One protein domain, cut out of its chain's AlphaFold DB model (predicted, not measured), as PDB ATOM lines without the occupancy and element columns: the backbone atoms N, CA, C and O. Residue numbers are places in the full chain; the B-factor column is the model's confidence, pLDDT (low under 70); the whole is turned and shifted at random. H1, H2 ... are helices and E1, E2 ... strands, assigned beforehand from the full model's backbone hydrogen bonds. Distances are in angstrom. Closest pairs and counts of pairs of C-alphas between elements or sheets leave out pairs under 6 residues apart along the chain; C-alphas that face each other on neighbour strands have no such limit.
ATOM      1  N   SER A   3      -2.363  85.740 -38.026       91.50
ATOM      2  CA  SER A   3      -1.438  86.315 -39.000       91.50
ATOM      3  C   SER A   3      -0.365  85.293 -39.344       91.50
ATOM      4  O   SER A   3       0.250  84.723 -38.444       91.50
ATOM      5  N   VAL A   4      -0.139  85.061 -40.634       91.94
ATOM      6  CA  VAL A   4       0.849  84.094 -41.122       91.94
ATOM      7  C   VAL A   4       1.913  84.826 -41.929       91.94
ATOM      8  O   VAL A   4       1.593  85.594 -42.842       91.94
ATOM      9  N   THR A   5       3.178  84.583 -41.602       92.00
ATOM     10  CA  THR A   5       4.339  85.120 -42.314       92.00
ATOM     11  C   THR A   5       5.300  83.990 -42.682       92.00
ATOM     12  O   THR A   5       5.437  83.012 -41.949       92.00
ATOM     13  N   LEU A   6       5.964  84.113 -43.830       89.88
ATOM     14  CA  LEU A   6       7.008  83.194 -44.285       89.88
ATOM     15  C   LEU A   6       8.260  84.010 -44.589       89.88
ATOM     16  O   LEU A   6       8.197  84.954 -45.375       89.88
ATOM     17  N   ASN A   7       9.379  83.676 -43.948       86.00
ATOM     18  CA  ASN A   7      10.657  84.379 -44.120       86.00
ATOM     19  C   ASN A   7      10.529  85.902 -43.914       86.00
ATOM     20  O   ASN A   7      11.059  86.703 -44.680       86.00
ATOM     21  N   GLY A   8       9.737  86.308 -42.915       84.00
ATOM     22  CA  GLY A   8       9.440  87.716 -42.618       84.00
ATOM     23  C   GLY A   8       8.474  88.402 -43.594       84.00
ATOM     24  O   GLY A   8       8.067  89.533 -43.343       84.00
ATOM     25  N   THR A   9       8.053  87.730 -44.671       87.81
ATOM     26  CA  THR A   9       7.066  88.249 -45.626       87.81
ATOM     27  C   THR A   9       5.656  87.891 -45.174       87.81
ATOM     28  O   THR A   9       5.365  86.741 -44.843       87.81
ATOM     29  N   PHE A  10       4.763  88.875 -45.162       91.69
ATOM     30  CA  PHE A  10       3.356  88.667 -44.838       91.69
ATOM     31  C   PHE A  10       2.651  87.831 -45.911       91.69
ATOM     32  O   PHE A  10       2.674  88.193 -47.085       91.69
ATOM     33  N   LEU A  11       2.016  86.728 -45.500       90.44
ATOM     34  CA  LEU A  11       1.244  85.868 -46.396       90.44
ATOM     35  C   LEU A  11      -0.245  86.199 -46.334       90.44
ATOM     36  O   LEU A  11      -0.851  86.522 -47.353       90.44
ATOM     37  N   ASN A  12      -0.854  86.070 -45.153       89.38
ATOM     38  CA  ASN A  12      -2.291  86.274 -45.001       89.38
ATOM     39  C   ASN A  12      -2.708  86.507 -43.541       89.38
ATOM     40  O   ASN A  12      -2.018  86.097 -42.605       89.38
ATOM     41  N   ASN A  13      -3.886  87.107 -43.360       89.69
ATOM     42  CA  ASN A  13      -4.598  87.190 -42.088       89.69
ATOM     43  C   ASN A  13      -5.831  86.296 -42.151       89.69
ATOM     44  O   ASN A  13      -6.802  86.603 -42.841       89.69
ATOM     45  N   LEU A  14      -5.810  85.202 -41.399       88.12
ATOM     46  CA  LEU A  14      -6.904  84.246 -41.363       88.12
ATOM     47  C   LEU A  14      -7.963  84.709 -40.351       88.12
ATOM     48  O   LEU A  14      -7.675  84.818 -39.146       88.12
ATOM     49  N   PRO A  15      -9.191  85.020 -40.803       83.50
ATOM     50  CA  PRO A  15     -10.279  85.336 -39.895       83.50
ATOM     51  C   PRO A  15     -10.741  84.065 -39.175       83.50
ATOM     52  O   PRO A  15     -10.747  82.979 -39.739       83.50
ATOM     53  N   MET A  16     -11.170  84.213 -37.922       77.19
ATOM     54  CA  MET A  16     -11.656  83.087 -37.103       77.19
ATOM     55  C   MET A  16     -13.078  82.651 -37.499       77.19
ATOM     56  O   MET A  16     -13.512  81.549 -37.180       77.19
ATOM     57  N   ASN A  17     -13.794  83.516 -38.224       77.62
ATOM     58  CA  ASN A  17     -15.148  83.284 -38.714       77.62
ATOM     59  C   ASN A  17     -15.167  83.375 -40.241       77.62
ATOM     60  O   ASN A  17     -14.507  84.249 -40.816       77.62
ATOM     61  N   LYS A  18     -15.985  82.535 -40.877       77.19
ATOM     62  CA  LYS A  18     -16.289  82.596 -42.308       77.19
ATOM     63  C   LYS A  18     -16.812  83.985 -42.681       77.19
ATOM     64  O   LYS A  18     -17.690  84.546 -42.011       77.19
ATOM     65  N   GLN A  19     -16.260  84.542 -43.754       70.62
ATOM     66  CA  GLN A  19     -16.641  85.842 -44.294       70.62
ATOM     67  C   GLN A  19     -17.417  85.646 -45.599       70.62
ATOM     68  O   GLN A  19     -16.947  84.958 -46.492       70.62
ATOM     69  N   GLY A  20     -18.592  86.267 -45.702       76.62
ATOM     70  CA  GLY A  20     -19.445  86.176 -46.883       76.62
ATOM     71  C   GLY A  20     -20.877  86.631 -46.584       76.62
ATOM     72  O   GLY A  20     -21.292  86.613 -45.419       76.62
ATOM     73  N   PRO A  21     -21.638  87.094 -47.592       74.31
ATOM     74  CA  PRO A  21     -23.043  87.459 -47.415       74.31
ATOM     75  C   PRO A  21     -23.910  86.238 -47.064       74.31
ATOM     76  O   PRO A  21     -24.756  86.337 -46.179       74.31
ATOM     77  N   LEU A  22     -23.639  85.076 -47.670       78.75
ATOM     78  CA  LEU A  22     -24.315  83.807 -47.373       78.75
ATOM     79  C   LEU A  22     -24.018  83.318 -45.950       78.75
ATOM     80  O   LEU A  22     -24.940  82.984 -45.212       78.75
ATOM     81  N   GLU A  23     -22.762  83.358 -45.506       78.88
ATOM     82  CA  GLU A  23     -22.395  82.933 -44.151       78.88
ATOM     83  C   GLU A  23     -22.859  83.904 -43.063       78.88
ATOM     84  O   GLU A  23     -23.070  83.488 -41.924       78.88
ATOM     85  N   LYS A  24     -23.061  85.188 -43.382       74.56
ATOM     86  CA  LYS A  24     -23.744  86.121 -42.468       74.56
ATOM     87  C   LYS A  24     -25.205  85.720 -42.259       74.56
ATOM     88  O   LYS A  24     -25.662  85.739 -41.119       74.56
ATOM     89  N   VAL A  25     -25.904  85.333 -43.327       77.19
ATOM     90  CA  VAL A  25     -27.286  84.834 -43.252       77.19
ATOM     91  C   VAL A  25     -27.337  83.496 -42.510       77.19
ATOM     92  O   VAL A  25     -28.145  83.340 -41.602       77.19
ATOM     93  N   TRP A  26     -26.420  82.568 -42.801       77.69
ATOM     94  CA  TRP A  26     -26.321  81.280 -42.100       77.69
ATOM     95  C   TRP A  26     -26.087  81.445 -40.594       77.69
ATOM     96  O   TRP A  26     -26.716  80.774 -39.781       77.69
ATOM     97  N   ARG A  27     -25.235  82.403 -40.214       77.06
ATOM     98  CA  ARG A  27     -24.981  82.757 -38.812       77.06
ATOM     99  C   ARG A  27     -26.202  83.376 -38.135       77.06
ATOM    100  O   ARG A  27     -26.452  83.090 -36.971       77.06
ATOM    101  N   TYR A  28     -26.955  84.215 -38.849       76.00
ATOM    102  CA  TYR A  28     -28.215  84.775 -38.349       76.00
ATOM    103  C   TYR A  28     -29.266  83.678 -38.114       76.00
ATOM    104  O   TYR A  28     -30.034  83.755 -37.161       76.00
ATOM    105  N   LEU A  29     -29.240  82.619 -38.928       80.88
ATOM    106  CA  LEU A  29     -30.081  81.425 -38.798       80.88
ATOM    107  C   LEU A  29     -29.563  80.403 -37.760       80.88
ATOM    108  O   LEU A  29     -30.109  79.307 -37.666       80.88
ATOM    109  N   GLY A  30     -28.531  80.738 -36.976       75.81
ATOM    110  CA  GLY A  30     -28.006  79.886 -35.901       75.81
ATOM    111  C   GLY A  30     -27.017  78.801 -36.342       75.81
ATOM    112  O   GLY A  30     -26.648  77.950 -35.536       75.81
ATOM    113  N   GLY A  31     -26.569  78.815 -37.598       75.06
ATOM    114  CA  GLY A  31     -25.568  77.879 -38.101       75.06
ATOM    115  C   GLY A  31     -24.140  78.223 -37.660       75.06
ATOM    116  O   GLY A  31     -23.783  79.397 -37.520       75.06
ATOM    117  N   ASP A  32     -23.297  77.199 -37.484       74.00
ATOM    118  CA  ASP A  32     -21.880  77.402 -37.169       74.00
ATOM    119  C   ASP A  32     -21.155  78.074 -38.346       74.00
ATOM    120  O   ASP A  32     -21.162  77.600 -39.488       74.00
ATOM    121  N   ALA A  33     -20.540  79.218 -38.058       70.00
ATOM    122  CA  ALA A  33     -19.816  80.042 -39.015       70.00
ATOM    123  C   ALA A  33     -18.312  80.103 -38.708       70.00
ATOM    124  O   ALA A  33     -17.628  80.988 -39.232       70.00
ATOM    125  N   ARG A  34     -17.780  79.208 -37.864       75.56
ATOM    126  CA  ARG A  34     -16.339  79.132 -37.591       75.56
ATOM    127  C   ARG A  34     -15.554  78.703 -38.831       75.56
ATOM    128  O   ARG A  34     -15.979  77.852 -39.613       75.56
ATOM    129  N   GLN A  35     -14.402  79.342 -39.024       77.31
ATOM    130  CA  GLN A  35     -13.436  78.966 -40.051       77.31
ATOM    131  C   GLN A  35     -12.377  78.065 -39.412       77.31
ATOM    132  O   GLN A  35     -11.514  78.553 -38.689       77.31
ATOM    133  N   GLU A  36     -12.435  76.764 -39.690       82.44
ATOM    134  CA  GLU A  36     -11.519  75.778 -39.088       82.44
ATOM    135  C   GLU A  36     -10.410  75.313 -40.037       82.44
ATOM    136  O   GLU A  36      -9.362  74.860 -39.593       82.44
ATOM    137  N   ARG A  37     -10.609  75.450 -41.354       85.88
ATOM    138  CA  ARG A  37      -9.639  75.037 -42.380       85.88
ATOM    139  C   ARG A  37      -9.345  76.176 -43.331       85.88
ATOM    140  O   ARG A  37     -10.266  76.856 -43.771       85.88
ATOM    141  N   PHE A  38      -8.085  76.376 -43.688       87.19
ATOM    142  CA  PHE A  38      -7.699  77.385 -44.668       87.19
ATOM    143  C   PHE A  38      -6.504  76.900 -45.484       87.19
ATOM    144  O   PHE A  38      -5.573  76.319 -44.935       87.19
ATOM    145  N   THR A  39      -6.516  77.164 -46.789       89.94
ATOM    146  CA  THR A  39      -5.403  76.842 -47.688       89.94
ATOM    147  C   THR A  39      -4.732  78.132 -48.132       89.94
ATOM    148  O   THR A  39      -5.362  78.972 -48.772       89.94
ATOM    149  N   ILE A  40      -3.452  78.295 -47.790       89.06
ATOM    150  CA  ILE A  40      -2.644  79.442 -48.215       89.06
ATOM    151  C   ILE A  40      -1.765  78.993 -49.387       89.06
ATOM    152  O   ILE A  40      -0.933  78.105 -49.195       89.06
ATOM    153  N   PRO A  41      -1.907  79.576 -50.590       87.56
ATOM    154  CA  PRO A  41      -0.961  79.316 -51.664       87.56
ATOM    155  C   PRO A  41       0.395  79.937 -51.307       87.56
ATOM    156  O   PRO A  41       0.493  81.143 -51.079       87.56
ATOM    157  N   LEU A  42       1.442  79.114 -51.259       85.25
ATOM    158  CA  LEU A  42       2.810  79.586 -51.060       85.25
ATOM    159  C   LEU A  42       3.426  79.939 -52.408       85.25
ATOM    160  O   LEU A  42       3.458  79.119 -53.328       85.25
ATOM    161  N   ALA A  43       3.916  81.168 -52.530       81.62
ATOM    162  CA  ALA A  43       4.593  81.586 -53.740       81.62
ATOM    163  C   ALA A  43       6.007  80.976 -53.787       81.62
ATOM    164  O   ALA A  43       6.767  81.169 -52.836       81.62
ATOM    165  N   PRO A  44       6.404  80.284 -54.876       75.19
ATOM    166  CA  PRO A  44       7.694  79.590 -54.933       75.19
ATOM    167  C   PRO A  44       8.912  80.489 -54.681       75.19
ATOM    168  O   PRO A  44       9.901  80.030 -54.126       75.19
ATOM    169  N   TYR A  45       8.838  81.776 -55.041       74.31
ATOM    170  CA  TYR A  45       9.932  82.733 -54.841       74.31
ATOM    171  C   TYR A  45      10.199  83.082 -53.367       74.31
ATOM    172  O   TYR A  45      11.222  83.696 -53.075       74.31
ATOM    173  N   LEU A  46       9.292  82.723 -52.452       74.75
ATOM    174  CA  LEU A  46       9.470  82.904 -51.011       74.75
ATOM    175  C   LEU A  46      10.166  81.714 -50.350       74.75
ATOM    176  O   LEU A  46      10.523  81.825 -49.183       74.75
ATOM    177  N   ILE A  47      10.329  80.594 -51.059       78.25
ATOM    178  CA  ILE A  47      10.900  79.363 -50.513       78.25
ATOM    179  C   ILE A  47      12.404  79.336 -50.807       78.25
ATOM    180  O   ILE A  47      12.824  79.299 -51.965       78.25
ATOM    181  N   TYR A  48      13.210  79.343 -49.750       72.50
ATOM    182  CA  TYR A  48      14.672  79.249 -49.790       72.50
ATOM    183  C   TYR A  48      15.153  77.892 -49.257       72.50
ATOM    184  O   TYR A  48      14.354  76.982 -49.056       72.50
ATOM    185  N   GLY A  49      16.466  77.725 -49.071       68.62
ATOM    186  CA  GLY A  49      17.022  76.507 -48.473       68.62
ATOM    187  C   GLY A  49      16.654  76.327 -46.998       68.62
ATOM    188  O   GLY A  49      16.370  75.214 -46.574       68.62
ATOM    189  N   ASP A  50      16.569  77.432 -46.259       71.94
ATOM    190  CA  ASP A  50      16.053  77.495 -44.893       71.94
ATOM    191  C   ASP A  50      14.824  78.412 -44.881       71.94
ATOM    192  O   ASP A  50      14.837  79.480 -45.502       71.94
ATOM    193  N   ASN A  51      13.742  77.966 -44.242       80.25
ATOM    194  CA  ASN A  51      12.470  78.675 -44.233       80.25
ATOM    195  C   ASN A  51      11.874  78.722 -42.835       80.25
ATOM    196  O   ASN A  51      11.673  77.693 -42.195       80.25
ATOM    197  N   GLN A  52      11.465  79.916 -42.422       87.19
ATOM    198  CA  GLN A  52      10.747  80.128 -41.177       87.19
ATOM    199  C   GLN A  52       9.289  80.485 -41.465       87.19
ATOM    200  O   GLN A  52       8.990  81.565 -41.984       87.19
ATOM    201  N   LEU A  53       8.378  79.585 -41.094       90.50
ATOM    202  CA  LEU A  53       6.940  79.835 -41.085       90.50
ATOM    203  C   LEU A  53       6.523  80.289 -39.684       90.50
ATOM    204  O   LEU A  53       6.609  79.524 -38.725       90.50
ATOM    205  N   SER A  54       6.055  81.527 -39.578       92.06
ATOM    206  CA  SER A  54       5.641  82.131 -38.316       92.06
ATOM    207  C   SER A  54       4.138  82.375 -38.327       92.06
ATOM    208  O   SER A  54       3.574  82.914 -39.281       92.06
ATOM    209  N   MET A  55       3.476  81.973 -37.246       91.62
ATOM    210  CA  MET A  55       2.032  82.106 -37.081       91.62
ATOM    211  C   MET A  55       1.744  82.827 -35.769       91.62
ATOM    212  O   MET A  55       2.179  82.389 -34.705       91.62
ATOM    213  N   TYR A  56       1.020  83.940 -35.843       90.56
ATOM    214  CA  TYR A  56       0.734  84.803 -34.703       90.56
ATOM    215  C   TYR A  56      -0.771  84.963 -34.488       90.56
ATOM    216  O   TYR A  56      -1.490  85.482 -35.346       90.56
ATOM    217  N   PHE A  57      -1.259  84.540 -33.322       87.81
ATOM    218  CA  PHE A  57      -2.647  84.754 -32.926       87.81
ATOM    219  C   PHE A  57      -2.826  86.167 -32.374       87.81
ATOM    220  O   PHE A  57      -2.407  86.470 -31.261       87.81
ATOM    221  N   ASN A  58      -3.509  87.019 -33.136       83.62
ATOM    222  CA  ASN A  58      -3.954  88.325 -32.673       83.62
ATOM    223  C   ASN A  58      -5.446  88.258 -32.314       83.62
ATOM    224  O   ASN A  58      -6.314  88.351 -33.193       83.62
ATOM    225  N   VAL A  59      -5.753  88.027 -31.037       77.94
ATOM    226  CA  VAL A  59      -7.126  87.951 -30.521       77.94
ATOM    227  C   VAL A  59      -7.377  89.171 -29.646       77.94
ATOM    228  O   VAL A  59      -6.818  89.280 -28.560       77.94
ATOM    229  N   VAL A  60      -8.223  90.080 -30.128       77.19
ATOM    230  CA  VAL A  60      -8.630  91.277 -29.389       77.19
ATOM    231  C   VAL A  60     -10.055  91.053 -28.870       77.19
ATOM    232  O   VAL A  60     -10.946  90.784 -29.685       77.19
ATOM    233  N   PRO A  61     -10.283  91.089 -27.546       73.31
ATOM    234  CA  PRO A  61     -11.631  91.051 -26.989       73.31
ATOM    235  C   PRO A  61     -12.386  92.335 -27.354       73.31
ATOM    236  O   PRO A  61     -11.776  93.374 -27.578       73.31
ATOM    237  N   LYS A  62     -13.718  92.272 -27.430       75.19
ATOM    238  CA  LYS A  62     -14.528  93.489 -27.573       75.19
ATOM    239  C   LYS A  62     -14.510  94.298 -26.271       75.19
ATOM    240  O   LYS A  62     -14.292  93.738 -25.198       75.19
ATOM    241  N   ASP A  63     -14.789  95.591 -26.385       74.62
ATOM    242  CA  ASP A  63     -14.730  96.545 -25.270       74.62
ATOM    243  C   ASP A  63     -15.740  96.242 -24.141       74.62
ATOM    244  O   ASP A  63     -15.545  96.659 -23.004       74.62
ATOM    245  N   ASP A  64     -16.802  95.485 -24.429       78.12
ATOM    246  CA  ASP A  64     -17.910  95.148 -23.527       78.12
ATOM    247  C   ASP A  64     -17.836  93.722 -22.942       78.12
ATOM    248  O   ASP A  64     -18.807  93.217 -22.373       78.12
ATOM    249  N   VAL A  65     -16.696  93.037 -23.083       74.62
ATOM    250  CA  VAL A  65     -16.552  91.635 -22.663       74.62
ATOM    251  C   VAL A  65     -16.357  91.528 -21.140       74.62
ATOM    252  O   VAL A  65     -15.421  92.123 -20.603       74.62
ATOM    253  N   PRO A  66     -17.165  90.722 -20.419       79.25
ATOM    254  CA  PRO A  66     -16.995  90.515 -18.980       79.25
ATOM    255  C   PRO A  66     -15.617  89.936 -18.626       79.25
ATOM    256  O   PRO A  66     -15.134  89.018 -19.292       79.25
ATOM    257  N   CYS A  67     -15.024  90.372 -17.506       74.19
ATOM    258  CA  CYS A  67     -13.730  89.855 -17.030       74.19
ATOM    259  C   CYS A  67     -13.708  88.325 -16.850       74.19
ATOM    260  O   CYS A  67     -12.669  87.695 -17.034       74.19
ATOM    261  N   SER A  68     -14.853  87.701 -16.546       75.56
ATOM    262  CA  SER A  68     -14.992  86.241 -16.438       75.56
ATOM    263  C   SER A  68     -14.740  85.502 -17.757       75.56
ATOM    264  O   SER A  68     -14.302  84.356 -17.738       75.56
ATOM    265  N   VAL A  69     -14.981  86.150 -18.899       72.00
ATOM    266  CA  VAL A  69     -14.713  85.605 -20.237       72.00
ATOM    267  C   VAL A  69     -13.228  85.742 -20.584       72.00
ATOM    268  O   VAL A  69     -12.665  84.831 -21.183       72.00
ATOM    269  N   LEU A  70     -12.576  86.829 -20.154       68.56
ATOM    270  CA  LEU A  70     -11.128  87.034 -20.323       68.56
ATOM    271  C   LEU A  70     -10.296  86.044 -19.494       68.56
ATOM    272  O   LEU A  70      -9.244  85.597 -19.940       68.56
ATOM    273  N   LEU A  71     -10.786  85.676 -18.308       69.69
ATOM    274  CA  LEU A  71     -10.161  84.692 -17.415       69.69
ATOM    275  C   LEU A  71     -10.519  83.236 -17.779       69.69
ATOM    276  O   LEU A  71     -10.059  82.299 -17.125       69.69
ATOM    277  N   ASN A  72     -11.352  83.022 -18.804       72.00
ATOM    278  CA  ASN A  72     -11.807  81.694 -19.191       72.00
ATOM    279  C   ASN A  72     -10.776  80.983 -20.079       72.00
ATOM    280  O   ASN A  72     -10.649  81.255 -21.273       72.00
TER     281      ASN A  72
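AT A GLANCE: This is residues 3 to 72 of the 357 residues of the protein "Cyclic di-GMP-binding protein" of Klebsiella pneumoniae (UniProt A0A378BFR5). With little regular structure, this is a small antiparallel sheet, E2, E1, E3, with arms leading to H1 and H2; residues 29 to 52 fold back from H1 to the sheet. The 70 printed residues have 27 in named elements, ordered E1, E2, H1, E3, H2, class mixed. The whole is flat, 46 by 32 by 16 A, and only just loose, close to extended, with radius of gyration of the C-alphas 16.6 A.

HOW THE PARTS SIT: E1, residues 3 to 6, and E2, residues 9 to 14, form a hairpin, N 9 and O 6 being 2.9 A apart. E3, residues 53 to 57, is antiparallel to E1, N 3 and O 56 being 2.8 A apart. H1, residues 21 to 28, has every O i to N i+4 pair within hydrogen-bond range. H2, residues 67 to 70, is too short for one. H1 and H2 are apart; neither is on the sheet. E2, H1, E3 form a split strand-helix-strand unit, strands running the same way with E1 between, crossover right-handed.

IN THESE COORDINATES: C-alpha 3 begins E1 at (-1.438, 86.315, -39.000); C-alpha 70 ends H2 at (-11.128, 87.034, -20.323). E2 spans 15.1 A.

THE WHOLE: The printed part has no cut. The H1 to E3 link is long. Residues 49, 70 and 71 are under pLDDT 70.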